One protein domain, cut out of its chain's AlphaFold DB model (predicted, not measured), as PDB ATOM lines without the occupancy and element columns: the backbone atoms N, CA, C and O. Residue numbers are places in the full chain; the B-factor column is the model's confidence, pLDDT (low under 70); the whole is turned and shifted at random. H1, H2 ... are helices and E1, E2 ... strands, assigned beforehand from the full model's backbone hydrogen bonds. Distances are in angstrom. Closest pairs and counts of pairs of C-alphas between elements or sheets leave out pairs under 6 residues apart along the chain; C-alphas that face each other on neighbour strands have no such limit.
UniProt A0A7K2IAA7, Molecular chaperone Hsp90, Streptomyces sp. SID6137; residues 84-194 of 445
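AT A GLANCE: This is residues 84 to 194 of the 445 residues of the protein "Molecular chaperone Hsp90" of Streptomyces sp. SID6137 (UniProt A0A7K2IAA7). A small, strongly twisted sheet of four strands, E1 to E4, has two helices, H3 and H4, packed on its long strand E2, while H1 packs on H4. H2 lies toward one end of the longest axis and the loop between E3 and E4 toward the other; a long link, residues 90 to 113, joins E1 to H1. The 111 printed residues run E1 H1 E2 H2 H3 E3 E4 H4; the sheet's order is E1 E2 E3 E4, all antiparallel. The class is mixed, helices and strands; the whole is compact, with a radius of gyration of the C-alphas of 14.3 A and spans of 44 by 31 by 22 A.

HOW THE PARTS SIT: Edge strand E1, residues 84 to 89, is antiparallel to E2, residues 133 to 140, with N 85 and O 137 2.9 A apart. E2 bends by 68 degrees at residue 136. H1, residues 114 to 122, only grazes the sheet. H2, residues 148 to 158, is not on it. H3, residues 163 to 168, grazes the sheet; the closest C-alphas of H3 and E2, Ala 166 and Ala 139, are 5.1 A apart. E3, residues 171 to 174, is antiparallel to E2, N 135 and O 172 at 3.0 A, and forms a hairpin with E4, residues 180 to 183, N 173 and O 181 at 2.8 A. H4, residues 186 to 193, touches H3, closest C-alphas Leu 167 and Ala 188 at 5.0 A, and H1, closest C-alphas Trp 117 and Tyr 186 at 6.6 A. In H1, H3 and H4 every O i to N i+4 pair is within hydrogen-bond range; in H2, 5 of 7.

IN THESE COORDINATES: E1 begins at C-alpha 84 (85.709, 31.949, 197.512). E2 measures 19.1 A and H2 15.2 A. H4 ends at C-alpha 193 (86.087, 16.543, 182.080).

THE WHOLE: The C-alphas farthest apart, Asp 149 and Asp 177, are 46.0 A apart. The link E1 to H1 is long; the printed part has no cut, and no printed residue is under 70 in pLDDT.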
ATOM      1  N   ARG A  84      85.748  30.545 197.944       96.31
ATOM      2  CA  ARG A  84      85.709  31.949 197.512       96.31
ATOM      3  C   ARG A  84      87.026  32.632 197.838       96.31
ATOM      4  O   ARG A  84      87.228  33.060 198.968       96.31
ATOM      5  N   ALA A  85      87.884  32.769 196.838       96.62
ATOM      6  CA  ALA A  85      89.201  33.370 196.984       96.62
ATOM      7  C   ALA A  85      89.328  34.620 196.106       96.62
ATOM      8  O   ALA A  85      88.777  34.688 195.008       96.62
ATOM      9  N   THR A  86      90.055  35.624 196.584       97.12
ATOM     10  CA  THR A  86      90.352  36.850 195.830       97.12
ATOM     11  C   THR A  86      91.838  36.942 195.561       97.12
ATOM     12  O   THR A  86      92.629  36.532 196.406       97.12
ATOM     13  N   ASP A  87      92.207  37.535 194.428       96.56
ATOM     14  CA  ASP A  87      93.606  37.721 194.031       96.56
ATOM     15  C   ASP A  87      94.408  36.400 194.030       96.56
ATOM     16  O   ASP A  87      95.531  36.330 194.532       96.56
ATOM     17  N   VAL A  88      93.820  35.342 193.457       97.50
ATOM     18  CA  VAL A  88      94.453  34.020 193.347       97.50
ATOM     19  C   VAL A  88      95.533  34.070 192.276       97.50
ATOM     20  O   VAL A  88      95.240  34.292 191.098       97.50
ATOM     21  N   VAL A  89      96.781  33.864 192.684       96.69
ATOM     22  CA  VAL A  89      97.906  33.713 191.762       96.69
ATOM     23  C   VAL A  89      97.735  32.395 191.009       96.69
ATOM     24  O   VAL A  89      97.593  31.344 191.625       96.69
ATOM     25  N   LEU A  90      97.698  32.459 189.679       96.19
ATOM     26  CA  LEU A  90      97.588  31.281 188.822       96.19
ATOM     27  C   LEU A  90      98.984  30.702 188.581       96.19
ATOM     28  O   LEU A  90      99.586  30.915 187.527       96.19
ATOM     29  N   ASP A  91      99.492  30.020 189.602       95.38
ATOM     30  CA  ASP A  91     100.710  29.217 189.571       95.38
ATOM     31  C   ASP A  91     100.349  27.786 190.014       95.38
ATOM     32  O   ASP A  91      99.969  27.608 191.173       95.38
ATOM     33  N   PRO A  92     100.409  26.776 189.121       95.19
ATOM     34  CA  PRO A  92     100.017  25.406 189.447       95.19
ATOM     35  C   PRO A  92     100.766  24.841 190.658       95.19
ATOM     36  O   PRO A  92     100.170  24.119 191.451       95.19
ATOM     37  N   ASP A  93     102.034  25.227 190.845       94.19
ATOM     38  CA  ASP A  93     102.876  24.753 191.949       94.19
ATOM     39  C   ASP A  93     102.486  25.379 193.311       94.19
ATOM     40  O   ASP A  93     102.892  24.875 194.358       94.19
ATOM     41  N   GLU A  94     101.734  26.491 193.324       92.38
ATOM     42  CA  GLU A  94     101.274  27.166 194.552       92.38
ATOM     43  C   GLU A  94      99.811  26.848 194.911       92.38
ATOM     44  O   GLU A  94      99.345  27.231 195.988       92.38
ATOM     45  N   LEU A  95      99.076  26.141 194.045       94.81
ATOM     46  CA  LEU A  95      97.668  25.784 194.247       94.81
ATOM     47  C   LEU A  95      97.510  24.427 194.955       94.81
ATOM     48  O   LEU A  95      96.777  23.551 194.504       94.81
ATOM     49  N   GLU A  96      98.178  24.273 196.097       94.12
ATOM     50  CA  GLU A  96      98.017  23.128 197.003       94.12
ATOM     51  C   GLU A  96      97.185  23.522 198.240       94.12
ATOM     52  O   GLU A  96      97.221  24.691 198.647       94.12
ATOM     53  N   PRO A  97      96.446  22.582 198.872       94.56
ATOM     54  CA  PRO A  97      95.760  22.850 200.133       94.56
ATOM     55  C   PRO A  97      96.714  23.431 201.180       94.56
ATOM     56  O   PRO A  97      97.812  22.909 201.404       94.56
ATOM     57  N   ARG A  98      96.289  24.491 201.867       93.50
ATOM     58  CA  ARG A  98      97.093  25.120 202.918       93.50
ATOM     59  C   ARG A  98      97.243  24.182 204.110       93.50
ATOM     60  O   ARG A  98      96.314  23.491 204.518       93.50
ATOM     61  N   GLU A  99      98.413  24.230 204.745       90.75
ATOM     62  CA  GLU A  99      98.599  23.596 206.049       90.75
ATOM     63  C   GLU A  99      97.724  24.308 207.099       90.75
ATOM     64  O   GLU A  99      97.980  25.461 207.458       90.75
ATOM     65  N   GLY A 100      96.709  23.614 207.616       87.88
ATOM     66  CA  GLY A 100      95.760  24.157 208.585       87.88
ATOM     67  C   GLY A 100      95.036  23.076 209.388       87.88
ATOM     68  O   GLY A 100      95.136  21.887 209.096       87.88
ATOM     69  N   ASP A 101      94.317  23.508 210.425       87.19
ATOM     70  CA  ASP A 101      93.509  22.623 211.278       87.19
ATOM     71  C   ASP A 101      92.112  22.341 210.687       87.19
ATOM     72  O   ASP A 101      91.364  21.548 211.257       87.19
ATOM     73  N   PHE A 102      91.730  23.037 209.608       92.38
ATOM     74  CA  PHE A 102      90.459  22.851 208.908       92.38
ATOM     75  C   PHE A 102      90.518  23.361 207.459       92.38
ATOM     76  O   PHE A 102      91.358  24.200 207.128       92.38
ATOM     77  N   ALA A 103      89.577  22.913 206.628       92.44
ATOM     78  CA  ALA A 103      89.346  23.404 205.270       92.44
ATOM     79  C   ALA A 103      88.910  24.887 205.252       92.44
ATOM     80  O   ALA A 103      87.740  25.220 205.486       92.44
ATOM     81  N   GLU A 104      89.851  25.794 204.973       94.25
ATOM     82  CA  GLU A 104      89.578  27.230 204.903       94.25
ATOM     83  C   GLU A 104      88.678  27.588 203.698       94.25
ATOM     84  O   GLU A 104      88.887  27.117 202.582       94.25
ATOM     85  N   PRO A 105      87.675  28.468 203.876       92.44
ATOM     86  CA  PRO A 105      86.669  28.756 202.847       92.44
ATOM     87  C   PRO A 105      87.200  29.541 201.633       92.44
ATOM     88  O   PRO A 105      86.510  29.643 200.617       92.44
ATOM     89  N   ASP A 106      88.391  30.128 201.732       95.25
ATOM     90  CA  ASP A 106      89.077  30.860 200.662       95.25
ATOM     91  C   ASP A 106      90.338  30.130 200.163       95.25
ATOM     92  O   ASP A 106      91.191  30.726 199.496       95.25
ATOM     93  N   ASP A 107      90.476  28.843 200.487       96.50
ATOM     94  CA  ASP A 107      91.579  28.019 200.020       96.50
ATOM     95  C   ASP A 107      91.246  27.352 198.680       96.50
ATOM     96  O   ASP A 107      90.510  26.368 198.604       96.50
ATOM     97  N   ALA A 108      91.801  27.913 197.604       97.06
ATOM     98  CA  ALA A 108      91.690  27.359 196.256       97.06
ATOM     99  C   ALA A 108      92.355  25.983 196.121       97.06
ATOM    100  O   ALA A 108      91.931  25.214 195.263       97.06
ATOM    101  N   GLY A 109      93.332  25.656 196.972       96.81
ATOM    102  CA  GLY A 109      94.020  24.368 196.959       96.81
ATOM    103  C   GLY A 109      93.121  23.183 197.317       96.81
ATOM    104  O   GLY A 109      93.418  22.059 196.937       96.81
ATOM    105  N   LEU A 110      91.985  23.421 197.987       96.19
ATOM    106  CA  LEU A 110      90.992  22.385 198.320       96.19
ATOM    107  C   LEU A 110      90.242  21.824 197.102       96.19
ATOM    108  O   LEU A 110      89.470  20.876 197.231       96.19
ATOM    109  N   LEU A 111      90.381  22.455 195.938       98.06
ATOM    110  CA  LEU A 111      89.694  22.061 194.719       98.06
ATOM    111  C   LEU A 111      90.461  20.923 194.030       98.06
ATOM    112  O   LEU A 111      91.644  21.052 193.727       98.06
ATOM    113  N   ASP A 112      89.775  19.821 193.735       97.38
ATOM    114  CA  ASP A 112      90.364  18.662 193.054       97.38
ATOM    115  C   ASP A 112      90.964  19.030 191.680       97.38
ATOM    116  O   ASP A 112      90.297  19.639 190.839       97.38
ATOM    117  N   ALA A 113      92.220  18.659 191.434       96.88
ATOM    118  CA  ALA A 113      92.937  18.955 190.187       96.88
ATOM    119  C   ALA A 113      92.937  20.453 189.783       96.88
ATOM    120  O   ALA A 113      92.853  20.802 188.599       96.88
ATOM    121  N   VAL A 114      92.973  21.366 190.760       97.75
ATOM    122  CA  VAL A 114      93.010  22.820 190.517       97.75
ATOM    123  C   VAL A 114      94.297  23.287 189.835       97.75
ATOM    124  O   VAL A 114      94.269  24.245 189.060       97.75
ATOM    125  N   ASP A 115      95.397  22.578 190.065       97.44
ATOM    126  CA  ASP A 115      96.669  22.710 189.358       97.44
ATOM    127  C   ASP A 115      96.485  22.475 187.850       97.44
ATOM    128  O   ASP A 115      96.868  23.322 187.045       97.44
ATOM    129  N   VAL A 116      95.780  21.408 187.464       97.56
ATOM    130  CA  VAL A 116      95.495  21.087 186.054       97.56
ATOM    131  C   VAL A 116      94.573  22.132 185.418       97.56
ATOM    132  O   VAL A 116      94.782  22.544 184.278       97.56
ATOM    133  N   TRP A 117      93.565  22.618 186.150       96.94
ATOM    134  CA  TRP A 117      92.740  23.742 185.684       96.94
ATOM    135  C   TRP A 117      93.579  25.004 185.443       96.94
ATOM    136  O   TRP A 117      93.338  25.739 184.478       96.94
ATOM    137  N   CYS A 118      94.556  25.258 186.312       97.19
ATOM    138  CA  CYS A 118      95.478  26.375 186.180       97.19
ATOM    139  C   CYS A 118      96.379  26.211 184.948       97.19
ATOM    140  O   CYS A 118      96.484  27.152 184.161       97.19
ATOM    141  N   GLU A 119      96.961  25.029 184.727       96.25
ATOM    142  CA  GLU A 119      97.748  24.711 183.523       96.25
ATOM    143  C   GLU A 119      96.937  24.938 182.236       96.25
ATOM    144  O   GLU A 119      97.369  25.691 181.360       96.25
ATOM    145  N   ASP A 120      95.710  24.410 182.166       94.06
ATOM    146  CA  ASP A 120      94.801  24.586 181.021       94.06
ATOM    147  C   ASP A 120      94.489  26.067 180.727       94.06
ATOM    148  O   ASP A 120      94.227  26.460 179.583       94.06
ATOM    149  N   ILE A 121      94.467  26.914 181.760       92.94
ATOM    150  CA  ILE A 121      94.321  28.363 181.591       92.94
ATOM    151  C   ILE A 121      95.611  28.980 181.057       92.94
ATOM    152  O   ILE A 121      95.543  29.806 180.143       92.94
ATOM    153  N   LEU A 122      96.759  28.614 181.626       93.75
ATOM    154  CA  LEU A 122      98.058  29.177 181.266       93.75
ATOM    155  C   LEU A 122      98.443  28.852 179.821       93.75
ATOM    156  O   LEU A 122      98.932  29.744 179.131       93.75
ATOM    157  N   ASP A 123      98.101  27.662 179.323       91.94
ATOM    158  CA  ASP A 123      98.313  27.247 177.927       91.94
ATOM    159  C   ASP A 123      97.618  28.160 176.897       91.94
ATOM    160  O   ASP A 123      97.971  28.182 175.714       91.94
ATOM    161  N   ARG A 124      96.620  28.946 177.326       87.94
ATOM    162  CA  ARG A 124      95.920  29.918 176.470       87.94
ATOM    163  C   ARG A 124      96.623  31.267 176.389       87.94
ATOM    164  O   ARG A 124      96.235  32.095 175.561       87.94
ATOM    165  N   PHE A 125      97.592  31.523 177.260       88.81
ATOM    166  CA  PHE A 125      98.278  32.801 177.359       88.81
ATOM    167  C   PHE A 125      99.726  32.691 176.876       88.81
ATOM    168  O   PHE A 125     100.331  31.625 176.928       88.81
ATOM    169  N   PRO A 126     100.316  33.792 176.386       85.50
ATOM    170  CA  PRO A 126     101.740  33.809 176.083       85.50
ATOM    171  C   PRO A 126     102.581  33.551 177.338       85.50
ATOM    172  O   PRO A 126     102.270  34.081 178.407       85.50
ATOM    173  N   ASP A 127     103.699  32.841 177.173       85.62
ATOM    174  CA  ASP A 127     104.689  32.643 178.236       85.62
ATOM    175  C   ASP A 127     105.084  33.977 178.893       85.62
ATOM    176  O   ASP A 127     105.491  34.937 178.223       85.62
ATOM    177  N   SER A 128     105.016  34.028 180.225       84.88
ATOM    178  CA  SER A 128     105.321  35.217 181.020       84.88
ATOM    179  C   SER A 128     106.137  34.870 182.272       84.88
ATOM    180  O   SER A 128     105.900  33.838 182.889       84.88
ATOM    181  N   PRO A 129     107.078  35.738 182.704       84.44
ATOM    182  CA  PRO A 129     107.847  35.532 183.932       84.44
ATOM    183  C   PRO A 129     107.051  35.794 185.219       84.44
ATOM    184  O   PRO A 129     107.566  35.541 186.304       84.44
ATOM    185  N   VAL A 130     105.860  36.386 185.114       90.50
ATOM    186  CA  VAL A 130     104.960  36.644 186.243       90.50
ATOM    187  C   VAL A 130     103.650  35.910 185.963       90.50
ATOM    188  O   VAL A 130     103.113  36.113 184.867       90.50
ATOM    189  N   PRO A 131     103.146  35.089 186.900       91.81
ATOM    190  CA  PRO A 131     101.873  34.405 186.730       91.81
ATOM    191  C   PRO A 131     100.709  35.410 186.691       91.81
ATOM    192  O   PRO A 131     100.755  36.449 187.362       91.81
ATOM    193  N   PRO A 132      99.670  35.143 185.888       96.06
ATOM    194  CA  PRO A 132      98.450  35.930 185.908       96.06
ATOM    195  C   PRO A 132      97.672  35.719 187.217       96.06
ATOM    196  O   PRO A 132      97.941  34.796 187.983       96.06
ATOM    197  N   VAL A 133      96.698  36.589 187.490       97.31
ATOM    198  CA  VAL A 133      95.933  36.570 188.750       97.31
ATOM    199  C   VAL A 133      94.439  36.480 188.462       97.31
ATOM    200  O   VAL A 133      93.893  37.338 187.767       97.31
ATOM    201  N   ALA A 134      93.751  35.487 189.020       97.31
ATOM    202  CA  ALA A 134      92.294  35.465 189.045       97.31
ATOM    203  C   ALA A 134      91.792  36.431 190.128       97.31
ATOM    204  O   ALA A 134      92.045  36.244 191.318       97.31
ATOM    205  N   THR A 135      91.084  37.489 189.722       96.44
ATOM    206  CA  THR A 135      90.671  38.557 190.656       96.44
ATOM    207  C   THR A 135      89.686  38.053 191.707       96.44
ATOM    208  O   THR A 135      89.712  38.487 192.854       96.44
ATOM    209  N   GLU A 136      88.815  37.136 191.298       96.81
ATOM    210  CA  GLU A 136      87.868  36.440 192.159       96.81
ATOM    211  C   GLU A 136      87.670  35.033 191.595       96.81
ATOM    212  O   GLU A 136      87.369  34.865 190.409       96.81
ATOM    213  N   LEU A 137      87.857  34.034 192.448       97.44
ATOM    214  CA  LEU A 137      87.604  32.632 192.175       97.44
ATOM    215  C   LEU A 137      86.440  32.185 193.056       97.44
ATOM    216  O   LEU A 137      86.510  32.261 194.281       97.44
ATOM    217  N   VAL A 138      85.371  31.713 192.415       97.88
ATOM    218  CA  VAL A 138      84.227  31.079 193.074       97.88
ATOM    219  C   VAL A 138      84.062  29.694 192.468       97.88
ATOM    220  O   VAL A 138      83.769  29.569 191.279       97.88
ATOM    221  N   ALA A 139      84.261  28.661 193.275       98.00
ATOM    222  CA  ALA A 139      84.309  27.282 192.813       98.00
ATOM    223  C   ALA A 139      83.600  26.346 193.790       98.00
ATOM    224  O   ALA A 139      83.563  26.609 194.989       98.00
ATOM    225  N   VAL A 140      83.024  25.266 193.272       98.19
ATOM    226  CA  VAL A 140      82.452  24.202 194.100       98.19
ATOM    227  C   VAL A 140      83.547  23.196 194.435       98.19
ATOM    228  O   VAL A 140      84.188  22.692 193.516       98.19
ATOM    229  N   ARG A 141      83.745  22.911 195.725       96.25
ATOM    230  CA  ARG A 141      84.652  21.847 196.182       96.25
ATOM    231  C   ARG A 141      83.922  20.515 196.352       96.25
ATOM    232  O   ARG A 141      82.690  20.484 196.320       96.25
ATOM    233  N   ASP A 142      84.690  19.450 196.560       96.75
ATOM    234  CA  ASP A 142      84.203  18.100 196.873       96.75
ATOM    235  C   ASP A 142      83.308  17.484 195.775       96.75
ATOM    236  O   ASP A 142      82.397  16.697 196.048       96.75
ATOM    237  N   LEU A 143      83.521  17.865 194.508       97.69
ATOM    238  CA  LEU A 143      82.801  17.282 193.367       97.69
ATOM    239  C   LEU A 143      83.189  15.813 193.138       97.69
ATOM    240  O   LEU A 143      82.379  15.019 192.664       97.69
ATOM    241  N   ASP A 144      84.419  15.456 193.491       96.88
ATOM    242  CA  ASP A 144      85.004  14.122 193.404       96.88
ATOM    243  C   ASP A 144      84.427  13.137 194.433       96.88
ATOM    244  O   ASP A 144      84.547  11.922 194.238       96.88
ATOM    245  N   LEU A 145      83.734  13.629 195.468       97.44
ATOM    246  CA  LEU A 145      83.064  12.806 196.484       97.44
ATOM    247  C   LEU A 145      81.697  12.273 196.033       97.44
ATOM    248  O   LEU A 145      81.118  11.418 196.703       97.44
ATOM    249  N   VAL A 146      81.154  12.779 194.920       97.88
ATOM    250  CA  VAL A 146      79.836  12.384 194.409       97.88
ATOM    251  C   VAL A 146      79.840  10.912 193.987       97.88
ATOM    252  O   VAL A 146      80.749  10.434 193.301       97.88
ATOM    253  N   ASP A 147      78.806  10.188 194.403       96.75
ATOM    254  CA  ASP A 147      78.527   8.835 193.942       96.75
ATOM    255  C   ASP A 147      78.084   8.866 192.473       96.75
ATOM    256  O   ASP A 147      77.238   9.674 192.074       96.75
ATOM    257  N   ASP A 148      78.654   7.975 191.662       94.50
ATOM    258  CA  ASP A 148      78.418   7.916 190.222       94.50
ATOM    259  C   ASP A 148      76.931   7.717 189.873       94.50
ATOM    260  O   ASP A 148      76.464   8.229 188.849       94.50
ATOM    261  N   ASP A 149      76.169   7.039 190.738       94.06
ATOM    262  CA  ASP A 149      74.733   6.799 190.553       94.06
ATOM    263  C   ASP A 149      73.860   8.016 190.940       94.06
ATOM    264  O   ASP A 149      72.658   8.026 190.658       94.06
ATOM    265  N   HIS A 150      74.451   9.055 191.545       95.50
ATOM    266  CA  HIS A 150      73.756  10.228 192.092       95.50
ATOM    267  C   HIS A 150      74.096  11.561 191.400       95.50
ATOM    268  O   HIS A 150      73.670  12.636 191.842       95.50
ATOM    269  N   TRP A 151      74.809  11.519 190.270       94.31
ATOM    270  CA  TRP A 151      75.077  12.710 189.458       94.31
ATOM    271  C   TRP A 151      73.826  13.487 189.010       94.31
ATOM    272  O   TRP A 151      73.871  14.722 189.051       94.31
ATOM    273  N   PRO A 152      72.694  12.858 188.627       91.56
ATOM    274  CA  PRO A 152      71.477  13.600 188.285       91.56
ATOM    275  C   PRO A 152      70.966  14.488 189.435       91.56
ATOM    276  O   PRO A 152      70.605  15.657 189.229       91.56
ATOM    277  N   GLU A 153      70.969  13.975 190.667       93.25
ATOM    278  CA  GLU A 153      70.614  14.733 191.866       93.25
ATOM    279  C   GLU A 153      71.659  15.806 192.196       93.25
ATOM    280  O   GLU A 153      71.286  16.951 192.478       93.25
ATOM    281  N   ALA A 154      72.952  15.478 192.109       95.25
ATOM    282  CA  ALA A 154      74.045  16.417 192.362       95.25
ATOM    283  C   ALA A 154      73.987  17.621 191.410       95.25
ATOM    284  O   ALA A 154      74.011  18.777 191.839       95.25
ATOM    285  N   LEU A 155      73.808  17.374 190.114       93.38
ATOM    286  CA  LEU A 155      73.681  18.427 189.116       93.38
ATOM    287  C   LEU A 155      72.404  19.271 189.307       93.38
ATOM    288  O   LEU A 155      72.418  20.473 189.034       93.38
ATOM    289  N   THR A 156      71.321  18.693 189.844       92.56
ATOM    290  CA  THR A 156      70.119  19.453 190.243       92.56
ATOM    291  C   THR A 156      70.414  20.433 191.386       92.56
ATOM    292  O   THR A 156      69.837  21.526 191.416       92.56
ATOM    293  N   LEU A 157      71.300  20.072 192.324       94.69
ATOM    294  CA  LEU A 157      71.781  20.986 193.366       94.69
ATOM    295  C   LEU A 157      72.665  22.084 192.763       94.69
ATOM    296  O   LEU A 157      72.417  23.265 193.008       94.69
ATOM    297  N   LEU A 158      73.626  21.707 191.913       95.50
ATOM    298  CA  LEU A 158      74.560  22.630 191.253       95.50
ATOM    299  C   LEU A 158      73.854  23.646 190.339       95.50
ATOM    300  O   LEU A 158      74.323  24.770 190.183       95.50
ATOM    301  N   ALA A 159      72.697  23.297 189.773       93.44
ATOM    302  CA  ALA A 159      71.897  24.196 188.942       93.44
ATOM    303  C   ALA A 159      71.168  25.306 189.731       93.44
ATOM    304  O   ALA A 159      70.527  26.168 189.124       93.44
ATOM    305  N   ARG A 160      71.241  25.325 191.071       93.31
ATOM    306  CA  ARG A 160      70.588  26.339 191.917       93.31
ATOM    307  C   ARG A 160      71.594  27.374 192.434       93.31
ATOM    308  O   ARG A 160      72.711  27.009 192.793       93.31
ATOM    309  N   PRO A 161      71.232  28.669 192.512       93.06
ATOM    310  CA  PRO A 161      72.069  29.653 193.192       93.06
ATOM    311  C   PRO A 161      72.295  29.274 194.669       93.06
ATOM    312  O   PRO A 161      71.367  28.760 195.296       93.06
ATOM    313  N   PRO A 162      73.486  29.544 195.238       93.44
ATOM    314  CA  PRO A 162      74.627  30.223 194.611       93.44
ATOM    315  C   PRO A 162      75.557  29.303 193.794       93.44
ATOM    316  O   PRO A 162      76.422  29.806 193.086       93.44
ATOM    317  N   LEU A 163      75.393  27.975 193.848       95.81
ATOM    318  CA  LEU A 163      76.269  27.010 193.156       95.81
ATOM    319  C   LEU A 163      76.259  27.201 191.636       95.81
ATOM    320  O   LEU A 163      77.297  27.146 190.977       95.81
ATOM    321  N   ARG A 164      75.087  27.540 191.096       95.88
ATOM    322  CA  ARG A 164      74.905  27.873 189.681       95.88
ATOM    323  C   ARG A 164      75.848  28.978 189.209       95.88
ATOM    324  O   ARG A 164      76.295  28.952 188.062       95.88
ATOM    325  N   ASP A 165      76.147  29.955 190.061       95.44
ATOM    326  CA  ASP A 165      77.026  31.067 189.702       95.44
ATOM    327  C   ASP A 165      78.477  30.599 189.560       95.44
ATOM    328  O   ASP A 165      79.118  30.944 188.574       95.44
ATOM    329  N   ALA A 166      78.947  29.716 190.448       96.69
ATOM    330  CA  ALA A 166      80.271  29.088 190.358       96.69
ATOM    331  C   ALA A 166      80.457  28.235 189.089       96.69
ATOM    332  O   ALA A 166      81.579  27.960 188.670       96.69
ATOM    333  N   LEU A 167      79.351  27.789 188.488       94.81
ATOM    334  CA  LEU A 167      79.328  27.032 187.240       94.81
ATOM    335  C   LEU A 167      79.235  27.931 185.997       94.81
ATOM    336  O   LEU A 167      79.808  27.616 184.958       94.81
ATOM    337  N   THR A 168      78.484  29.029 186.063       94.44
ATOM    338  CA  THR A 168      78.089  29.791 184.863       94.44
ATOM    339  C   THR A 168      78.767  31.149 184.728       94.44
ATOM    340  O   THR A 168      78.852  31.665 183.610       94.44
ATOM    341  N   GLN A 169      79.255  31.738 185.822       95.31
ATOM    342  CA  GLN A 169      79.937  33.027 185.782       95.31
ATOM    343  C   GLN A 169      81.414  32.816 185.445       95.31
ATOM    344  O   GLN A 169      82.090  32.028 186.105       95.31
ATOM    345  N   PRO A 170      81.934  33.482 184.404       94.56
ATOM    346  CA  PRO A 170      83.312  33.283 184.012       94.56
ATOM    347  C   PRO A 170      84.277  34.004 184.958       94.56
ATOM    348  O   PRO A 170      83.937  35.020 185.566       94.56
ATOM    349  N   VAL A 171      85.505  33.495 185.038       96.75
ATOM    350  CA  VAL A 171      86.554  34.041 185.904       96.75
ATOM    351  C   VAL A 171      87.320  35.115 185.145       96.75
ATOM    352  O   VAL A 171      87.700  34.930 183.987       96.75
ATOM    353  N   ARG A 172      87.550  36.256 185.797       97.25
ATOM    354  CA  ARG A 172      88.367  37.336 185.247       97.25
ATOM    355  C   ARG A 172      89.817  37.158 185.680       97.25
ATOM    356  O   ARG A 172      90.113  37.138 186.873       97.25
ATOM    357  N   VAL A 173      90.703  37.101 184.697       96.81
ATOM    358  CA  VAL A 173      92.142  36.936 184.886       96.81
ATOM    359  C   VAL A 173      92.847  38.231 184.498       96.81
ATOM    360  O   VAL A 173      92.649  38.747 183.400       96.81
ATOM    361  N   LEU A 174      93.638  38.785 185.411       96.56
ATOM    362  CA  LEU A 174      94.516  39.924 185.177       96.56
ATOM    363  C   LEU A 174      95.859  39.411 184.655       96.56
ATOM    364  O   LEU A 174      96.544  38.647 185.337       96.56
ATOM    365  N   LEU A 175      96.231  39.851 183.456       95.50
ATOM    366  CA  LEU A 175      97.504  39.504 182.843       95.50
ATOM    367  C   LEU A 175      98.630  40.447 183.314       95.50
ATOM    368  O   LEU A 175      98.369  41.587 183.714       95.50
ATOM    369  N   PRO A 176      99.903  40.017 183.230       91.69
ATOM    370  CA  PRO A 176     101.062  40.806 183.668       91.69
ATOM    371  C   PRO A 176     101.258  42.141 182.938       91.69
ATOM    372  O   PRO A 176     101.895  43.053 183.468       91.69
ATOM    373  N   ASP A 177     100.712  42.282 181.730       91.19
ATOM    374  CA  ASP A 177     100.728  43.528 180.956       91.19
ATOM    375  C   ASP A 177      99.617  44.521 181.365       91.19
ATOM    376  O   ASP A 177      99.534  45.628 180.826       91.19
ATOM    377  N   GLY A 178      98.785  44.150 182.347       91.94
ATOM    378  CA  GLY A 178      97.669  44.939 182.864       91.94
ATOM    379  C   GLY A 178      96.363  44.783 182.082       91.94
ATOM    380  O   GLY A 178      95.371  45.433 182.431       91.94
ATOM    381  N   THR A 179      96.333  43.954 181.036       94.38
ATOM    382  CA  THR A 179      95.094  43.580 180.344       94.38
ATOM    383  C   THR A 179      94.322  42.524 181.138       94.38
ATOM    384  O   THR A 179      94.807  41.994 182.135       94.38
ATOM    385  N   HIS A 180      93.070  42.269 180.756       94.00
ATOM    386  CA  HIS A 180      92.265  41.239 181.399       94.00
ATOM    387  C   HIS A 180      91.683  40.297 180.363       94.00
ATOM    388  O   HIS A 180      91.221  40.740 179.315       94.00
ATOM    389  N   GLU A 181      91.637  39.029 180.734       94.50
ATOM    390  CA  GLU A 181      91.032  37.960 179.962       94.50
ATOM    391  C   GLU A 181      89.932  37.286 180.772       94.50
ATOM    392  O   GLU A 181      89.847  37.410 182.000       94.50
ATOM    393  N   VAL A 182      89.044  36.601 180.061       94.31
ATOM    394  CA  VAL A 182      87.922  35.882 180.658       94.31
ATOM    395  C   VAL A 182      88.106  34.392 180.397       94.31
ATOM    396  O   VAL A 182      88.258  33.945 179.254       94.31
ATOM    397  N   VAL A 183      88.099  33.609 181.471       94.19
ATOM    398  CA  VAL A 183      88.334  32.165 181.428       94.19
ATOM    399  C   VAL A 183      87.159  31.390 182.005       94.19
ATOM    400  O   VAL A 183      86.271  31.928 182.670       94.19
ATOM    401  N   ARG A 184      87.130  30.097 181.688       94.31
ATOM    402  CA  ARG A 184      86.106  29.175 182.171       94.31
ATOM    403  C   ARG A 184      86.264  28.995 183.688       94.31
ATOM    404  O   ARG A 184      87.394  28.793 184.131       94.31
ATOM    405  N   PRO A 185      85.174  29.036 184.475       96.69
ATOM    406  CA  PRO A 185      85.273  28.782 185.903       96.69
ATOM    407  C   PRO A 185      85.641  27.320 186.165       96.69
ATOM    408  O   PRO A 185      85.243  26.434 185.400       96.69
ATOM    409  N   TYR A 186      86.365  27.077 187.259       98.06
ATOM    410  CA  TYR A 186      86.827  25.748 187.668       98.06
ATOM    411  C   TYR A 186      85.691  24.714 187.669       98.06
ATOM    412  O   TYR A 186      85.802  23.680 187.020       98.06
ATOM    413  N   THR A 187      84.542  25.032 188.278       98.38
ATOM    414  CA  THR A 187      83.400  24.102 188.376       98.38
ATOM    415  C   THR A 187      82.921  23.625 186.998       98.38
ATOM    416  O   THR A 187      82.609  22.452 186.807       98.38
ATOM    417  N   ALA A 188      82.884  24.522 186.003       96.88
ATOM    418  CA  ALA A 188      82.513  24.164 184.633       96.88
ATOM    419  C   ALA A 188      83.587  23.328 183.938       96.88
ATOM    420  O   ALA A 188      83.263  22.434 183.158       96.88
ATOM    421  N   TRP A 189      84.859  23.648 184.173       96.88
ATOM    422  CA  TRP A 189      85.983  22.878 183.653       96.88
ATOM    423  C   TRP A 189      85.978  21.446 184.206       96.88
ATOM    424  O   TRP A 189      86.010  20.500 183.417       96.88
ATOM    425  N   TRP A 190      85.801  21.286 185.519       97.94
ATOM    426  CA  TRP A 190      85.795  19.983 186.178       97.94
ATOM    427  C   TRP A 190      84.640  19.119 185.656       97.94
ATOM    428  O   TRP A 190      84.867  18.036 185.117       97.94
ATOM    429  N   LEU A 191      83.399  19.628 185.679       96.94
ATOM    430  CA  LEU A 191      82.223  18.858 185.242       96.94
ATOM    431  C   LEU A 191      82.263  18.479 183.753       96.94
ATOM    432  O   LEU A 191      81.718  17.452 183.364       96.94
ATOM    433  N   ARG A 192      82.929  19.278 182.909       95.12
ATOM    434  CA  ARG A 192      83.161  18.954 181.490       95.12
ATOM    435  C   ARG A 192      84.053  17.731 181.299       95.12
ATOM    436  O   ARG A 192      83.838  16.968 180.355       95.12
ATOM    437  N   GLY A 193      85.069  17.590 182.150       94.31
ATOM    438  CA  GLY A 193      86.087  16.543 182.080       94.31
ATOM    439  C   GLY A 193      85.690  15.223 182.745       94.31
ATOM    440  O   GLY A 193      86.332  14.202 182.486       94.31
ATOM    441  N   HIS A 194      84.618  15.215 183.538       95.56
ATOM    442  CA  HIS A 194      84.214  14.075 184.366       95.56
ATOM    443  C   HIS A 194      82.943  13.383 183.855       95.56
ATOM    444  O   HIS A 194      82.129  14.022 183.188       95.56
TER     445      HIS A 194